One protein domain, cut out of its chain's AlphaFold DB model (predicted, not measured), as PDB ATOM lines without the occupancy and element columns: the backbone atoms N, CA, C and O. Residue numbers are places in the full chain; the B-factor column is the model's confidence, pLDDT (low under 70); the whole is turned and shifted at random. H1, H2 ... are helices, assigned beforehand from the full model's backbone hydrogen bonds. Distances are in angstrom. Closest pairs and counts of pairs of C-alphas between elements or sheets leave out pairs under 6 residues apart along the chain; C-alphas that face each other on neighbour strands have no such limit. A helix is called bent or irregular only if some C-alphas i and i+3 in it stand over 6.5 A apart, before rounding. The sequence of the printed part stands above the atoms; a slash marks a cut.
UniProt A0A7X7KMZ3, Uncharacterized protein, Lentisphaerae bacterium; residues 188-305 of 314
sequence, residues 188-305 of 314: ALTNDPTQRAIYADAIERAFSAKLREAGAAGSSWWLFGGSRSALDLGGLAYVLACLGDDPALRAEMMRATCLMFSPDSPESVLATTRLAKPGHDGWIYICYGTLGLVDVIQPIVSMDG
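Overview. This is residues 188 to 305 of the 314 residues of an uncharacterized protein of Lentisphaerae bacterium (UniProt A0A7X7KMZ3). Two helices, H2 and H5, lie side by side and run the same way as a close pair, and H3 folds back from H2 and crosses slantwise beside the pair. H1, the longest helix, slants away and meets H3 near its own last residues, while short H4 packs on H5 at the other end of the length. The printed part has 118 residues with five named helices, in the order H1 to H5, and no named strand; the class is all helix. It is compact, with a radius of gyration of the C-alphas of 14.8 A, and spans 49 by 34 by 24 A.

Arrangement. H1, residues 193 to 214, and H2, residues 228 to 242, are close but not clearly touching, with the closest C-alphas, Ser 208 and Val 239, 7.6 A apart. H3, residues 247 to 261, is the hub, touching three helices. With residues 208 to 212 alone, H1 touches H3; the closest C-alphas are those of Arg 212 and Leu 249, 6.9 A apart. Their steep tilt of 69 degrees is only just short of about perpendicular. H2 and H3 form a helical hairpin at a steep tilt of 41 degrees, opposite ways, and their closest C-alphas, Leu 236 and Met 253, are 6.3 A apart. H3 and H4, residues 269 to 273, touch only at the corner, where the C-alphas of Phe 261 and Val 269 are closest at 5.7 A. H5, residues 279 to 297, touches H4 with residues 282 to 289 alone; the closest C-alphas, Val 269 and Ile 286, are 5.6 A apart. H2 and H5 touch with 28 pairs of C-alphas within 8 A, at a shallow tilt of 9 degrees, the same way, and the C-alphas of Gly 234 and Gly 292 are the closest at 3.8 A. H3 and H5 are close but not clearly touching, at 7.1 A between the C-alphas of Thr 257 and Leu 293. H1 is apart from H4 and H5, and H2 from H4. The helix packing is mostly crossed, but only just: 1 of 3 pairs is at a shallow tilt. Every O i to N i+4 pair is within hydrogen-bond range in H3, H4 and H5, against 16 of 18 in H1 and 8 of 11 in H2.

Along the chain. H1 begins at C-alpha 193, (-24.292, 5.910, 9.064), and measures 30.2 A from first to last C-alpha. It has a kink of 27 degrees near residue 203 and is only just irregular, with C-alphas 206 and 209 6.7 A apart. H2 measures 22.6 A and is neither bent nor irregular, but only just: C-alphas 228 and 231 are 6.3 A apart. H3 measures 20.9 A and H4 6.2 A. H5 measures 27.2 A and ends at C-alpha 297, (-30.633, 2.338, -17.436).

Size, cuts and confidence. The two C-alphas farthest apart, Thr 194 and Ala 276, are 49.2 A from each other. The printed part has no cut. The link from H1 to H2, residues 215 to 227, is long; those from H2 to H3 and from H4 to H5 are tight, and that from H3 to H4 is short. The mean pLDDT of the printed part is 91.7, and residues 215 to 218 are under 70.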
ATOM      1  N   ALA A 188     -30.325   2.473   1.381       97.00
ATOM      2  CA  ALA A 188     -30.645   3.729   0.712       97.00
ATOM      3  C   ALA A 188     -31.397   4.713   1.618       97.00
ATOM      4  O   ALA A 188     -31.220   5.921   1.481       97.00
ATOM      5  N   LEU A 189     -32.241   4.206   2.522       96.94
ATOM      6  CA  LEU A 189     -33.175   5.027   3.299       96.94
ATOM      7  C   LEU A 189     -32.786   5.207   4.766       96.94
ATOM      8  O   LEU A 189     -33.401   6.031   5.441       96.94
ATOM      9  N   THR A 190     -31.791   4.476   5.280       96.94
ATOM     10  CA  THR A 190     -31.312   4.723   6.644       96.94
ATOM     11  C   THR A 190     -30.544   6.044   6.737       96.94
ATOM     12  O   THR A 190     -29.670   6.346   5.921       96.94
ATOM     13  N   ASN A 191     -30.851   6.825   7.766       95.50
ATOM     14  CA  ASN A 191     -30.160   8.039   8.178       95.50
ATOM     15  C   ASN A 191     -29.013   7.750   9.159       95.50
ATOM     16  O   ASN A 191     -28.211   8.644   9.425       95.50
ATOM     17  N   ASP A 192     -28.919   6.530   9.699       96.31
ATOM     18  CA  ASP A 192     -27.839   6.131  10.601       96.31
ATOM     19  C   ASP A 192     -26.628   5.620   9.789       96.31
ATOM     20  O   ASP A 192     -26.704   4.562   9.153       96.31
ATOM     21  N   PRO A 193     -25.481   6.328   9.803       96.94
ATOM     22  CA  PRO A 193     -24.292   5.910   9.064       96.94
ATOM     23  C   PRO A 193     -23.718   4.573   9.554       96.94
ATOM     24  O   PRO A 193     -23.111   3.845   8.770       96.94
ATOM     25  N   THR A 194     -23.930   4.220  10.824       97.69
ATOM     26  CA  THR A 194     -23.509   2.930  11.386       97.69
ATOM     27  C   THR A 194     -24.331   1.799  10.783       97.69
ATOM     28  O   THR A 194     -23.773   0.809  10.313       97.69
ATOM     29  N   GLN A 195     -25.657   1.962  10.733       97.94
ATOM     30  CA  GLN A 195     -26.551   0.989  10.098       97.94
ATOM     31  C   GLN A 195     -26.275   0.881   8.603       97.94
ATOM     32  O   GLN A 195     -26.181  -0.224   8.069       97.94
ATOM     33  N   ARG A 196     -26.036   2.016   7.937       98.19
ATOM     34  CA  ARG A 196     -25.650   2.044   6.525       98.19
ATOM     35  C   ARG A 196     -24.413   1.185   6.256       98.19
ATOM     36  O   ARG A 196     -24.439   0.362   5.345       98.19
ATOM     37  N   ALA A 197     -23.367   1.315   7.075       98.31
ATOM     38  CA  ALA A 197     -22.155   0.504   6.952       98.31
ATOM     39  C   ALA A 197     -22.422  -0.998   7.174       98.31
ATOM     40  O   ALA A 197     -21.904  -1.827   6.427       98.31
ATOM     41  N   ILE A 198     -23.271  -1.354   8.147       98.38
ATOM     42  CA  ILE A 198     -23.685  -2.746   8.392       98.38
ATOM     43  C   ILE A 198     -24.409  -3.324   7.169       98.38
ATOM     44  O   ILE A 198     -24.142  -4.459   6.770       98.38
ATOM     45  N   TYR A 199     -25.309  -2.560   6.548       98.50
ATOM     46  CA  TYR A 199     -26.051  -3.019   5.372       98.50
ATOM     47  C   TYR A 199     -25.156  -3.143   4.142       98.50
ATOM     48  O   TYR A 199     -25.287  -4.120   3.409       98.50
ATOM     49  N   ALA A 200     -24.213  -2.219   3.948       98.31
ATOM     50  CA  ALA A 200     -23.215  -2.317   2.887       98.31
ATOM     51  C   ALA A 200     -22.368  -3.597   3.022       98.31
ATOM     52  O   ALA A 200     -22.243  -4.352   2.062       98.31
ATOM     53  N   ASP A 201     -21.864  -3.889   4.224       97.81
ATOM     54  CA  ASP A 201     -21.105  -5.111   4.530       97.81
ATOM     55  C   ASP A 201     -21.951  -6.389   4.346       97.81
ATOM     56  O   ASP A 201     -21.483  -7.392   3.804       97.81
ATOM     57  N   ALA A 202     -23.230  -6.360   4.729       97.81
ATOM     58  CA  ALA A 202     -24.143  -7.475   4.491       97.81
ATOM     59  C   ALA A 202     -24.390  -7.730   2.994       97.81
ATOM     60  O   ALA A 202     -24.337  -8.884   2.565       97.81
ATOM     61  N   ILE A 203     -24.632  -6.677   2.205       98.06
ATOM     62  CA  ILE A 203     -24.788  -6.770   0.746       98.06
ATOM     63  C   ILE A 203     -23.503  -7.319   0.124       98.06
ATOM     64  O   ILE A 203     -23.547  -8.277  -0.643       98.06
ATOM     65  N   GLU A 204     -22.347  -6.784   0.507       96.50
ATOM     66  CA  GLU A 204     -21.054  -7.244   0.011       96.50
ATOM     67  C   GLU A 204     -20.849  -8.747   0.263       96.50
ATOM     68  O   GLU A 204     -20.681  -9.517  -0.685       96.50
ATOM     69  N   ARG A 205     -20.951  -9.202   1.518       95.38
ATOM     70  CA  ARG A 205     -20.681 -10.607   1.870       95.38
ATOM     71  C   ARG A 205     -21.723 -11.593   1.347       95.38
ATOM     72  O   ARG A 205     -21.379 -12.721   0.998       95.38
ATOM     73  N   ALA A 206     -23.003 -11.226   1.370       95.00
ATOM     74  CA  ALA A 206     -24.094 -12.167   1.113       95.00
ATOM     75  C   ALA A 206     -24.673 -12.080  -0.307       95.00
ATOM     76  O   ALA A 206     -25.459 -12.961  -0.668       95.00
ATOM     77  N   PHE A 207     -24.275 -11.079  -1.100       95.31
ATOM     78  CA  PHE A 207     -24.688 -10.887  -2.493       95.31
ATOM     79  C   PHE A 207     -23.489 -10.727  -3.437       95.31
ATOM     80  O   PHE A 207     -23.189 -11.640  -4.208       95.31
ATOM     81  N   SER A 208     -22.776  -9.600  -3.357       94.19
ATOM     82  CA  SER A 208     -21.764  -9.199  -4.347       94.19
ATOM     83  C   SER A 208     -20.588 -10.174  -4.423       94.19
ATOM     84  O   SER A 208     -20.215 -10.617  -5.512       94.19
ATOM     85  N   ALA A 209     -20.039 -10.574  -3.272       92.12
ATOM     86  CA  ALA A 209     -18.957 -11.552  -3.200       92.12
ATOM     87  C   ALA A 209     -19.376 -12.904  -3.790       92.12
ATOM     88  O   ALA A 209     -18.618 -13.511  -4.540       92.12
ATOM     89  N   LYS A 210     -20.619 -13.334  -3.546       89.19
ATOM     90  CA  LYS A 210     -21.139 -14.599  -4.077       89.19
ATOM     91  C   LYS A 210     -21.315 -14.582  -5.587       89.19
ATOM     92  O   LYS A 210     -21.040 -15.587  -6.234       89.19
ATOM     93  N   LEU A 211     -21.757 -13.457  -6.152       87.56
ATOM     94  CA  LEU A 211     -21.846 -13.302  -7.606       87.56
ATOM     95  C   LEU A 211     -20.458 -13.316  -8.254       87.56
ATOM     96  O   LEU A 211     -20.286 -13.947  -9.295       87.56
ATOM     97  N   ARG A 212     -19.447 -12.716  -7.609       87.06
ATOM     98  CA  ARG A 212     -18.048 -12.844  -8.054       87.06
ATOM     99  C   ARG A 212     -17.556 -14.289  -8.004       87.06
ATOM    100  O   ARG A 212     -16.970 -14.758  -8.974       87.06
ATOM    101  N   GLU A 213     -17.799 -14.992  -6.899       84.12
ATOM    102  CA  GLU A 213     -17.368 -16.384  -6.698       84.12
ATOM    103  C   GLU A 213     -18.036 -17.366  -7.665       84.12
ATOM    104  O   GLU A 213     -17.381 -18.284  -8.155       84.12
ATOM    105  N   ALA A 214     -19.323 -17.172  -7.965       77.12
ATOM    106  CA  ALA A 214     -20.036 -17.981  -8.953       77.12
ATOM    107  C   ALA A 214     -19.425 -17.844 -10.363       77.12
ATOM    108  O   ALA A 214     -19.496 -18.781 -11.164       77.12
ATOM    109  N   GLY A 215     -18.789 -16.699 -10.642       64.62
ATOM    110  CA  GLY A 215     -18.164 -16.367 -11.916       64.62
ATOM    111  C   GLY A 215     -19.167 -16.235 -13.066       64.62
ATOM    112  O   GLY A 215     -20.360 -16.492 -12.931       64.62
ATOM    113  N   ALA A 216     -18.662 -15.902 -14.257       56.56
ATOM    114  CA  ALA A 216     -19.439 -15.900 -15.501       56.56
ATOM    115  C   ALA A 216     -19.746 -17.324 -16.015       56.56
ATOM    116  O   ALA A 216     -19.861 -17.542 -17.224       56.56
ATOM    117  N   ALA A 217     -19.820 -18.323 -15.126       53.81
ATOM    118  CA  ALA A 217     -20.246 -19.663 -15.498       53.81
ATOM    119  C   ALA A 217     -21.629 -19.515 -16.129       53.81
ATOM    120  O   ALA A 217     -22.509 -18.984 -15.456       53.81
ATOM    121  N   GLY A 218     -21.762 -19.901 -17.408       55.81
ATOM    122  CA  GLY A 218     -22.874 -19.645 -18.340       55.81
ATOM    123  C   GLY A 218     -24.255 -20.079 -17.851       55.81
ATOM    124  O   GLY A 218     -24.921 -20.908 -18.458       55.81
ATOM    125  N   SER A 219     -24.666 -19.518 -16.728       71.44
ATOM    126  CA  SER A 219     -25.846 -19.828 -15.965       71.44
ATOM    127  C   SER A 219     -26.810 -18.669 -16.140       71.44
ATOM    128  O   SER A 219     -26.458 -17.490 -15.994       71.44
ATOM    129  N   SER A 220     -28.039 -19.028 -16.484       86.62
ATOM    130  CA  SER A 220     -29.190 -18.139 -16.482       86.62
ATOM    131  C   SER A 220     -29.690 -17.986 -15.047       86.62
ATOM    132  O   SER A 220     -30.799 -18.413 -14.721       86.62
ATOM    133  N   TRP A 221     -28.851 -17.437 -14.153       89.69
ATOM    134  CA  TRP A 221     -29.162 -17.331 -12.719       89.69
ATOM    135  C   TRP A 221     -30.482 -16.603 -12.471       89.69
ATOM    136  O   TRP A 221     -31.192 -16.933 -11.525       89.69
ATOM    137  N   TRP A 222     -30.871 -15.690 -13.363       91.50
ATOM    138  CA  TRP A 222     -32.139 -14.963 -13.308       91.50
ATOM    139  C   TRP A 222     -33.370 -15.879 -13.365       91.50
ATOM    140  O   TRP A 222     -34.436 -15.482 -12.898       91.50
ATOM    141  N   LEU A 223     -33.244 -17.110 -13.874       90.38
ATOM    142  CA  LEU A 223     -34.328 -18.099 -13.916       90.38
ATOM    143  C   LEU A 223     -34.463 -18.915 -12.619       90.38
ATOM    144  O   LEU A 223     -35.471 -19.598 -12.416       90.38
ATOM    145  N   PHE A 224     -33.488 -18.856 -11.709       89.88
ATOM    146  CA  PHE A 224     -33.523 -19.641 -10.476       89.88
ATOM    147  C   PHE A 224     -34.656 -19.198  -9.540       89.88
ATOM    148  O   PHE A 224     -35.019 -18.019  -9.463       89.88
ATOM    149  N   GLY A 225     -35.213 -20.162  -8.797       85.12
ATOM    150  CA  GLY A 225     -36.287 -19.912  -7.830       85.12
ATOM    151  C   GLY A 225     -37.632 -19.541  -8.469       85.12
ATOM    152  O   GLY A 225     -38.385 -18.753  -7.890       85.12
ATOM    153  N   GLY A 226     -37.926 -20.061  -9.666       88.06
ATOM    154  CA  GLY A 226     -39.116 -19.678 -10.436       88.06
ATOM    155  C   GLY A 226     -39.009 -18.236 -10.929       88.06
ATOM    156  O   GLY A 226     -39.927 -17.442 -10.741       88.06
ATOM    157  N   SER A 227     -37.841 -17.879 -11.470       91.88
ATOM    158  CA  SER A 227     -37.488 -16.540 -11.965       91.88
ATOM    159  C   SER A 227     -37.427 -15.413 -10.928       91.88
ATOM    160  O   SER A 227     -37.263 -14.246 -11.283       91.88
ATOM    161  N   ARG A 228     -37.519 -15.728  -9.629       91.44
ATOM    162  CA  ARG A 228     -37.405 -14.727  -8.550       91.44
ATOM    163  C   ARG A 228     -36.028 -14.076  -8.494       91.44
ATOM    164  O   ARG A 228     -35.916 -12.928  -8.078       91.44
ATOM    165  N   SER A 229     -35.002 -14.796  -8.934       92.94
ATOM    166  CA  SER A 229     -33.630 -14.291  -8.959       92.94
ATOM    167  C   SER A 229     -33.427 -13.212 -10.024       92.94
ATOM    168  O   SER A 229     -32.436 -12.509  -9.968       92.94
ATOM    169  N   ALA A 230     -34.366 -12.994 -10.955       95.12
ATOM    170  CA  ALA A 230     -34.287 -11.887 -11.914       95.12
ATOM    171  C   ALA A 230     -34.230 -10.495 -11.250       95.12
ATOM    172  O   ALA A 230     -33.725  -9.552 -11.856       95.12
ATOM    173  N   LEU A 231     -34.696 -10.368 -10.000       94.06
ATOM    174  CA  LEU A 231     -34.519  -9.162  -9.178       94.06
ATOM    175  C   LEU A 231     -33.056  -8.847  -8.866       94.06
ATOM    176  O   LEU A 231     -32.723  -7.685  -8.637       94.06
ATOM    177  N   ASP A 232     -32.180  -9.850  -8.882       95.56
ATOM    178  CA  ASP A 232     -30.759  -9.679  -8.586       95.56
ATOM    179  C   ASP A 232     -30.085  -8.772  -9.634       95.56
ATOM    180  O   ASP A 232     -29.053  -8.173  -9.347       95.56
ATOM    181  N   LEU A 233     -30.702  -8.557 -10.808       96.69
ATOM    182  CA  LEU A 233     -30.258  -7.532 -11.757       96.69
ATOM    183  C   LEU A 233     -30.353  -6.116 -11.164       96.69
ATOM    184  O   LEU A 233     -29.406  -5.341 -11.276       96.69
ATOM    185  N   GLY A 234     -31.461  -5.794 -10.487       96.00
ATOM    186  CA  GLY A 234     -31.579  -4.549  -9.720       96.00
ATOM    187  C   GLY A 234     -30.584  -4.525  -8.558       96.00
ATOM    188  O   GLY A 234     -29.987  -3.489  -8.273       96.00
ATOM    189  N   GLY A 235     -30.348  -5.693  -7.941       96.00
ATOM    190  CA  GLY A 235     -29.229  -5.997  -7.035       96.00
ATOM    191  C   GLY A 235     -27.898  -5.415  -7.505       96.00
ATOM    192  O   GLY A 235     -27.314  -4.547  -6.853       96.00
ATOM    193  N   LEU A 236     -27.451  -5.896  -8.663       95.75
ATOM    194  CA  LEU A 236     -26.201  -5.522  -9.318       95.75
ATOM    195  C   LEU A 236     -26.150  -4.035  -9.673       95.75
ATOM    196  O   LEU A 236     -25.158  -3.375  -9.361       95.75
ATOM    197  N   ALA A 237     -27.218  -3.507 -10.278       96.56
ATOM    198  CA  ALA A 237     -27.296  -2.097 -10.654       96.56
ATOM    199  C   ALA A 237     -27.105  -1.177  -9.437       96.56
ATOM    200  O   ALA A 237     -26.320  -0.230  -9.483       96.56
ATOM    201  N   TYR A 238     -27.753  -1.502  -8.317       97.00
ATOM    202  CA  TYR A 238     -27.611  -0.746  -7.076       97.00
ATOM    203  C   TYR A 238     -26.200  -0.826  -6.486       97.00
ATOM    204  O   TYR A 238     -25.655   0.195  -6.079       97.00
ATOM    205  N   VAL A 239     -25.592  -2.018  -6.433       96.94
ATOM    206  CA  VAL A 239     -24.219  -2.185  -5.920       96.94
ATOM    207  C   VAL A 239     -23.249  -1.303  -6.705       96.94
ATOM    208  O   VAL A 239     -22.498  -0.538  -6.101       96.94
ATOM    209  N   LEU A 240     -23.316  -1.359  -8.038       96.12
ATOM    210  CA  LEU A 240     -22.436  -0.593  -8.921       96.12
ATOM    211  C   LEU A 240     -22.633   0.921  -8.792       96.12
ATOM    212  O   LEU A 240     -21.670   1.673  -8.919       96.12
ATOM    213  N   ALA A 241     -23.860   1.369  -8.526       95.19
ATOM    214  CA  ALA A 241     -24.174   2.786  -8.373       95.19
ATOM    215  C   ALA A 241     -23.857   3.343  -6.974       95.19
ATOM    216  O   ALA A 241     -23.461   4.501  -6.854       95.19
ATOM    217  N   CYS A 242     -24.039   2.543  -5.918       94.94
ATOM    218  CA  CYS A 242     -24.064   3.033  -4.534       94.94
ATOM    219  C   CYS A 242     -22.918   2.535  -3.652       94.94
ATOM    220  O   CYS A 242     -22.608   3.182  -2.655       94.94
ATOM    221  N   LEU A 243     -22.346   1.367  -3.952       94.88
ATOM    222  CA  LEU A 243     -21.389   0.683  -3.070       94.88
ATOM    223  C   LEU A 243     -19.992   0.567  -3.682       94.88
ATOM    224  O   LEU A 243     -19.016   0.456  -2.944       94.88
ATOM    225  N   GLY A 244     -19.880   0.637  -5.007       90.50
ATOM    226  CA  GLY A 244     -18.599   0.726  -5.697       90.50
ATOM    227  C   GLY A 244     -18.644   0.161  -7.109       90.50
ATOM    228  O   GLY A 244     -19.377  -0.783  -7.398       90.50
ATOM    229  N   ASP A 245     -17.817   0.730  -7.982       88.75
ATOM    230  CA  ASP A 245     -17.685   0.273  -9.361       88.75
ATOM    231  C   ASP A 245     -16.710  -0.909  -9.464       88.75
ATOM    232  O   ASP A 245     -15.492  -0.730  -9.507       88.75
ATOM    233  N   ASP A 246     -17.257  -2.123  -9.489       92.06
ATOM    234  CA  ASP A 246     -16.501  -3.357  -9.695       92.06
ATOM    235  C   ASP A 246     -16.602  -3.814 -11.167       92.06
ATOM    236  O   ASP A 246     -17.697  -4.165 -11.628       92.06
ATOM    237  N   PRO A 247     -15.481  -3.884 -11.914       92.31
ATOM    238  CA  PRO A 247     -15.482  -4.310 -13.312       92.31
ATOM    239  C   PRO A 247     -16.067  -5.708 -13.559       92.31
ATOM    240  O   PRO A 247     -16.703  -5.922 -14.592       92.31
ATOM    241  N   ALA A 248     -15.879  -6.659 -12.639       91.19
ATOM    242  CA  ALA A 248     -16.406  -8.013 -12.781       91.19
ATOM    243  C   ALA A 248     -17.931  -8.028 -12.628       91.19
ATOM    244  O   ALA A 248     -18.628  -8.632 -13.445       91.19
ATOM    245  N   LEU A 249     -18.459  -7.304 -11.637       92.94
ATOM    246  CA  LEU A 249     -19.907  -7.157 -11.458       92.94
ATOM    247  C   LEU A 249     -20.542  -6.360 -12.600       92.94
ATOM    248  O   LEU A 249     -21.643  -6.687 -13.035       92.94
ATOM    249  N   ARG A 250     -19.845  -5.351 -13.136       94.00
ATOM    250  CA  ARG A 250     -20.292  -4.593 -14.311       94.00
ATOM    251  C   ARG A 250     -20.374  -5.469 -15.556       94.00
ATOM    252  O   ARG A 250     -21.382  -5.423 -16.258       94.00
ATOM    253  N   ALA A 251     -19.349  -6.279 -15.817       92.69
ATOM    254  CA  ALA A 251     -19.360  -7.229 -16.926       92.69
ATOM    255  C   ALA A 251     -20.511  -8.237 -16.784       92.69
ATOM    256  O   ALA A 251     -21.207  -8.519 -17.760       92.69
ATOM    257  N   GLU A 252     -20.755  -8.724 -15.566       93.06
ATOM    258  CA  GLU A 252     -21.855  -9.641 -15.281       93.06
ATOM    259  C   GLU A 252     -23.229  -8.985 -15.458       93.06
ATOM    260  O   GLU A 252     -24.103  -9.564 -16.101       93.06
ATOM    261  N   MET A 253     -23.408  -7.752 -14.977       94.56
ATOM    262  CA  MET A 253     -24.624  -6.971 -15.206       94.56
ATOM    263  C   MET A 253     -24.884  -6.805 -16.708       94.56
ATOM    264  O   MET A 253     -25.980  -7.106 -17.169       94.56
ATOM    265  N   MET A 254     -23.873  -6.408 -17.489       93.62
ATOM    266  CA  MET A 254     -24.003  -6.262 -18.943       93.62
ATOM    267  C   MET A 254     -24.354  -7.591 -19.622       93.62
ATOM    268  O   MET A 254     -25.266  -7.634 -20.447       93.62
ATOM    269  N   ARG A 255     -23.683  -8.689 -19.248       93.12
ATOM    270  CA  ARG A 255     -23.972 -10.034 -19.767       93.12
ATOM    271  C   ARG A 255     -25.418 -10.436 -19.483       93.12
ATOM    272  O   ARG A 255     -26.122 -10.861 -20.401       93.12
ATOM    273  N   ALA A 256     -25.858 -10.296 -18.235       93.75
ATOM    274  CA  ALA A 256     -27.207 -10.638 -17.815       93.75
ATOM    275  C   ALA A 256     -28.246  -9.769 -18.531       93.75
ATOM    276  O   ALA A 256     -29.189 -10.312 -19.097       93.75
ATOM    277  N   THR A 257     -28.045  -8.450 -18.622       95.25
ATOM    278  CA  THR A 257     -28.933  -7.556 -19.380       95.25
ATOM    279  C   THR A 257     -29.028  -7.969 -20.850       95.25
ATOM    280  O   THR A 257     -30.132  -8.100 -21.377       95.25
ATOM    281  N   CYS A 258     -27.902  -8.247 -21.516       93.56
ATOM    282  CA  CYS A 258     -27.917  -8.717 -22.899       93.56
ATOM    283  C   CYS A 258     -28.710 -10.023 -23.047       93.56
ATOM    284  O   CYS A 258     -29.528 -10.137 -23.953       93.56
ATOM    285  N   LEU A 259     -28.527 -11.003 -22.163       93.56
ATOM    286  CA  LEU A 259     -29.207 -12.299 -22.278       93.56
ATOM    287  C   LEU A 259     -30.681 -12.252 -21.850       93.56
ATOM    288  O   LEU A 259     -31.513 -12.924 -22.460       93.56
ATOM    289  N   MET A 260     -31.025 -11.439 -20.853       95.69
ATOM    290  CA  MET A 260     -32.400 -11.265 -20.382       95.69
ATOM    291  C   MET A 260     -33.251 -10.458 -21.368       95.69
ATOM    292  O   MET A 260     -34.463 -10.650 -21.406       95.69
ATOM    293  N   PHE A 261     -32.659  -9.582 -22.187       95.75
ATOM    294  CA  PHE A 261     -33.414  -8.656 -23.045       95.75
ATOM    295  C   PHE A 261     -33.052  -8.704 -24.536       95.75
ATOM    296  O   PHE A 261     -33.611  -7.933 -25.312       95.75
ATOM    297  N   SER A 262     -32.174  -9.612 -24.975       92.69
ATOM    298  CA  SER A 262     -31.885  -9.802 -26.403       92.69
ATOM    299  C   SER A 262     -33.020 -10.543 -27.122       92.69
ATOM    300  O   SER A 262     -33.520 -11.543 -26.597       92.69
ATOM    301  N   PRO A 263     -33.398 -10.128 -28.349       90.44
ATOM    302  CA  PRO A 263     -34.335 -10.879 -29.183       90.44
ATOM    303  C   PRO A 263     -33.800 -12.257 -29.606       90.44
ATOM    304  O   PRO A 263     -34.603 -13.121 -29.954       90.44
ATOM    305  N   ASP A 264     -32.480 -12.459 -29.551       89.69
ATOM    306  CA  ASP A 264     -31.804 -13.698 -29.955       89.69
ATOM    307  C   ASP A 264     -31.656 -14.698 -28.799       89.69
ATOM    308  O   ASP A 264     -31.288 -15.852 -29.011       89.69
ATOM    309  N   SER A 265     -31.949 -14.275 -27.565       89.25
ATOM    310  CA  SER A 265     -31.926 -15.157 -26.402       89.25
ATOM    311  C   SER A 265     -33.294 -15.835 -26.228       89.25
ATOM    312  O   SER A 265     -34.300 -15.138 -26.027       89.25
ATOM    313  N   PRO A 266     -33.372 -17.182 -26.271       86.81
ATOM    314  CA  PRO A 266     -34.637 -17.911 -26.138       86.81
ATOM    315  C   PRO A 266     -35.259 -17.763 -24.742       86.81
ATOM    316  O   PRO A 266     -36.469 -17.894 -24.585       86.81
ATOM    317  N   GLU A 267     -34.436 -17.451 -23.742       88.62
ATOM    318  CA  GLU A 267     -34.823 -17.256 -22.344       88.62
ATOM    319  C   GLU A 267     -34.988 -15.769 -21.988       88.62
ATOM    320  O   GLU A 267     -34.982 -15.389 -20.815       88.62
ATOM    321  N   SER A 268     -35.112 -14.893 -22.987       93.94
ATOM    322  CA  SER A 268     -35.311 -13.464 -22.755       93.94
ATOM    323  C   SER A 268     -36.723 -13.143 -22.257       93.94
ATOM    324  O   SER A 268     -37.714 -13.832 -22.530       93.94
ATOM    325  N   VAL A 269     -36.841 -12.012 -21.568       93.81
ATOM    326  CA  VAL A 269     -38.116 -11.360 -21.265       93.81
ATOM    327  C   VAL A 269     -38.890 -11.104 -22.562       93.81
ATOM    328  O   VAL A 269     -40.091 -11.363 -22.612       93.81
ATOM    329  N   LEU A 270     -38.219 -10.698 -23.649       92.50
ATOM    330  CA  LEU A 270     -38.856 -10.509 -24.957       92.50
ATOM    331  C   LEU A 270     -39.489 -11.802 -25.483       92.50
ATOM    332  O   LEU A 270     -40.652 -11.782 -25.884       92.50
ATOM    333  N   ALA A 271     -38.778 -12.931 -25.433       92.44
ATOM    334  CA  ALA A 271     -39.336 -14.231 -25.800       92.44
ATOM    335  C   ALA A 271     -40.536 -14.598 -24.904       92.44
ATOM    336  O   ALA A 271     -41.582 -15.010 -25.406       92.44
ATOM    337  N   THR A 272     -40.430 -14.348 -23.596       92.50
ATOM    338  CA  THR A 272     -41.498 -14.617 -22.616       92.50
ATOM    339  C   THR A 272     -42.766 -13.804 -22.898       92.50
ATOM    340  O   THR A 272     -43.871 -14.341 -22.827       92.50
ATOM    341  N   THR A 273     -42.637 -12.527 -23.277       90.62
ATOM    342  CA  THR A 273     -43.797 -11.668 -23.605       90.62
ATOM    343  C   THR A 273     -44.539 -12.101 -24.870       90.62
ATOM    344  O   THR A 273     -45.713 -11.773 -25.030       90.62
ATOM    345  N   ARG A 274     -43.891 -12.868 -25.759       90.81
ATOM    346  CA  ARG A 274     -44.518 -13.425 -26.970       90.81
ATOM    347  C   ARG A 274     -45.338 -14.686 -26.690       90.81
ATOM    348  O   ARG A 274     -46.082 -15.132 -27.563       90.81
ATOM    349  N   LEU A 275     -45.231 -15.271 -25.495       87.62
ATOM    350  CA  LEU A 275     -46.033 -16.427 -25.108       87.62
ATOM    351  C   LEU A 275     -47.493 -16.014 -24.895       87.62
ATOM    352  O   LEU A 275     -47.791 -15.112 -24.115       87.62
ATOM    353  N   ALA A 276     -48.430 -16.751 -25.498       86.19
ATOM    354  CA  ALA A 276     -49.865 -16.534 -25.283       86.19
ATOM    355  C   ALA A 276     -50.278 -16.657 -23.800       86.19
ATOM    356  O   ALA A 276     -51.228 -16.008 -23.361       86.19
ATOM    357  N   LYS A 277     -49.583 -17.505 -23.025       85.69
ATOM    358  CA  LYS A 277     -49.776 -17.691 -21.579       85.69
ATOM    359  C   LYS A 277     -48.419 -17.955 -20.903       85.69
ATOM    360  O   LYS A 277     -48.020 -19.113 -20.835       85.69
ATOM    361  N   PRO A 278     -47.724 -16.934 -20.372       82.94
ATOM    362  CA  PRO A 278     -46.382 -17.097 -19.795       82.94
ATOM    363  C   PRO A 278     -46.343 -17.864 -18.455       82.94
ATOM    364  O   PRO A 278     -45.269 -18.136 -17.931       82.94
ATOM    365  N   GLY A 279     -47.496 -18.235 -17.881       86.69
ATOM    366  CA  GLY A 279     -47.560 -18.899 -16.572       86.69
ATOM    367  C   GLY A 279     -47.164 -17.976 -15.410       86.69
ATOM    368  O   GLY A 279     -46.962 -16.779 -15.599       86.69
ATOM    369  N   HIS A 280     -47.102 -18.517 -14.190       86.56
ATOM    370  CA  HIS A 280     -46.745 -17.742 -12.992       86.56
ATOM    371  C   HIS A 280     -45.296 -17.237 -13.049       86.56
ATOM    372  O   HIS A 280     -45.064 -16.035 -12.944       86.56
ATOM    373  N   ASP A 281     -44.347 -18.139 -13.298       90.38
ATOM    374  CA  ASP A 281     -42.916 -17.821 -13.296       90.38
ATOM    375  C   ASP A 281     -42.531 -16.874 -14.439       90.38
ATOM    376  O   ASP A 281     -41.694 -15.997 -14.247       90.38
ATOM    377  N   GLY A 282     -43.181 -16.974 -15.606       91.75
ATOM    378  CA  GLY A 282     -42.967 -16.026 -16.700       91.75
ATOM    379  C   GLY A 282     -43.483 -14.620 -16.375       91.75
ATOM    380  O   GLY A 282     -42.835 -13.634 -16.718       91.75
ATOM    381  N   TRP A 283     -44.604 -14.496 -15.650       90.81
ATOM    382  CA  TRP A 283     -45.069 -13.193 -15.152       90.81
ATOM    383  C   TRP A 283     -44.130 -12.600 -14.096       90.81
ATOM    384  O   TRP A 283     -43.873 -11.394 -14.143       90.81
ATOM    385  N   ILE A 284     -43.601 -13.427 -13.182       91.50
ATOM    386  CA  ILE A 284     -42.556 -13.013 -12.232       91.50
ATOM    387  C   ILE A 284     -41.348 -12.499 -13.006       91.50
ATOM    388  O   ILE A 284     -40.916 -11.376 -12.763       91.50
ATOM    389  N   TYR A 285     -40.857 -13.270 -13.977       94.56
ATOM    390  CA  TYR A 285     -39.677 -12.915 -14.753       94.56
ATOM    391  C   TYR A 285     -39.822 -11.562 -15.455       94.56
ATOM    392  O   TYR A 285     -38.944 -10.710 -15.329       94.56
ATOM    393  N   ILE A 286     -40.960 -11.328 -16.120       94.69
ATOM    394  CA  ILE A 286     -41.254 -10.047 -16.773       94.69
ATOM    395  C   ILE A 286     -41.223  -8.903 -15.751       94.69
ATOM    396  O   ILE A 286     -40.557  -7.897 -15.986       94.69
ATOM    397  N   CYS A 287     -41.916  -9.034 -14.617       94.50
ATOM    398  CA  CYS A 287     -41.999  -7.954 -13.629       94.50
ATOM    399  C   CYS A 287     -40.650  -7.683 -12.948       94.50
ATOM    400  O   CYS A 287     -40.258  -6.531 -12.789       94.50
ATOM    401  N   TYR A 288     -39.952  -8.741 -12.541       95.31
ATOM    402  CA  TYR A 288     -38.726  -8.675 -11.749       95.31
ATOM    403  C   TYR A 288     -37.547  -8.233 -12.617       95.31
ATOM    404  O   TYR A 288     -36.819  -7.315 -12.249       95.31
ATOM    405  N   GLY A 289     -37.410  -8.831 -13.805       95.56
ATOM    406  CA  GLY A 289     -36.377  -8.460 -14.762       95.56
ATOM    407  C   GLY A 289     -36.533  -7.018 -15.232       95.56
ATOM    408  O   GLY A 289     -35.558  -6.273 -15.228       95.56
ATOM    409  N   THR A 290     -37.749  -6.589 -15.597       95.75
ATOM    410  CA  THR A 290     -37.968  -5.217 -16.097       95.75
ATOM    411  C   THR A 290     -37.718  -4.164 -15.016       95.75
ATOM    412  O   THR A 290     -37.221  -3.087 -15.333       95.75
ATOM    413  N   LEU A 291     -37.988  -4.467 -13.739       96.62
ATOM    414  CA  LEU A 291     -37.592  -3.584 -12.640       96.62
ATOM    415  C   LEU A 291     -36.066  -3.437 -12.551       96.62
ATOM    416  O   LEU A 291     -35.565  -2.328 -12.412       96.62
ATOM    417  N   GLY A 292     -35.324  -4.539 -12.681       96.69
ATOM    418  CA  GLY A 292     -33.866  -4.477 -12.754       96.69
ATOM    419  C   GLY A 292     -33.379  -3.672 -13.961       96.69
ATOM    420  O   GLY A 292     -32.473  -2.860 -13.826       96.69
ATOM    421  N   LEU A 293     -34.011  -3.838 -15.129       97.56
ATOM    422  CA  LEU A 293     -33.639  -3.122 -16.354       97.56
ATOM    423  C   LEU A 293     -33.739  -1.600 -16.206       97.56
ATOM    424  O   LEU A 293     -32.836  -0.898 -16.653       97.56
ATOM    425  N   VAL A 294     -34.811  -1.084 -15.596       96.81
ATOM    426  CA  VAL A 294     -34.951   0.371 -15.425       96.81
ATOM    427  C   VAL A 294     -33.850   0.941 -14.530       96.81
ATOM    428  O   VAL A 294     -33.323   2.001 -14.848       96.81
ATOM    429  N   ASP A 295     -33.422   0.206 -13.499       96.38
ATOM    430  CA  ASP A 295     -32.312   0.616 -12.631       96.38
ATOM    431  C   ASP A 295     -30.932   0.427 -13.291       96.38
ATOM    432  O   ASP A 295     -29.991   1.140 -12.954       96.38
ATOM    433  N   VAL A 296     -30.791  -0.482 -14.263       97.00
ATOM    434  CA  VAL A 296     -29.583  -0.556 -15.110       97.00
ATOM    435  C   VAL A 296     -29.469   0.684 -16.004       97.00
ATOM    436  O   VAL A 296     -28.368   1.195 -16.203       97.00
ATOM    437  N   ILE A 297     -30.591   1.161 -16.553       96.31
ATOM    438  CA  ILE A 297     -30.633   2.338 -17.436       96.31
ATOM    439  C   ILE A 297     -30.425   3.626 -16.635       96.31
ATOM    440  O   ILE A 297     -29.600   4.460 -17.004       96.31
ATOM    441  N   GLN A 298     -31.174   3.784 -15.547       94.38
ATOM    442  CA  GLN A 298     -31.108   4.937 -14.663       94.38
ATOM    443  C   GLN A 298     -31.085   4.442 -13.214       94.38
ATOM    444  O   GLN A 298     -32.139   4.108 -12.670       94.38
ATOM    445  N   PRO A 299     -29.909   4.390 -12.567       90.88
ATOM    446  CA  PRO A 299     -29.785   3.843 -11.223       90.88
ATOM    447  C   PRO A 299     -30.787   4.430 -10.229       90.88
ATOM    448  O   PRO A 299     -30.949   5.647 -10.152       90.88
ATOM    449  N   ILE A 300     -31.415   3.551  -9.434       91.00
ATOM    450  CA  ILE A 300     -32.294   3.889  -8.295       91.00
ATOM    451  C   ILE A 300     -33.631   4.536  -8.718       91.00
ATOM    452  O   ILE A 300     -34.459   4.876  -7.869       91.00
ATOM    453  N   VAL A 301     -33.924   4.650 -10.017       94.50
ATOM    454  CA  VAL A 301     -35.198   5.204 -10.510       94.50
ATOM    455  C   VAL A 301     -36.414   4.430  -9.983       94.50
ATOM    456  O   VAL A 301     -37.484   4.997  -9.744       94.50
ATOM    457  N   SER A 302     -36.257   3.133  -9.707       93.69
ATOM    458  CA  SER A 302     -37.313   2.300  -9.132       93.69
ATOM    459  C   SER A 302     -37.724   2.701  -7.706       93.69
ATOM    460  O   SER A 302     -38.787   2.274  -7.235       93.69
ATOM    461  N   MET A 303     -36.904   3.508  -7.022       94.38
ATOM    462  CA  MET A 303     -37.129   4.062  -5.681       94.38
ATOM    463  C   MET A 303     -37.255   5.593  -5.695       94.38
ATOM    464  O   MET A 303     -37.210   6.224  -4.637       94.38
ATOM    465  N   ASP A 304     -37.400   6.201  -6.873       91.31
ATOM    466  CA  ASP A 304     -37.487   7.653  -7.004       91.31
ATOM    467  C   ASP A 304     -38.624   8.256  -6.147       91.31
ATOM    468  O   ASP A 304     -39.619   7.604  -5.816       91.31
ATOM    469  N   GLY A 305     -38.414   9.482  -5.674       87.50
ATOM    470  CA  GLY A 305     -39.266  10.140  -4.680       87.50
ATOM    471  C   GLY A 305     -39.178   9.581  -3.248       87.50
ATOM    472  O   GLY A 305     -39.687  10.226  -2.332       87.50
TER     473      GLY A 305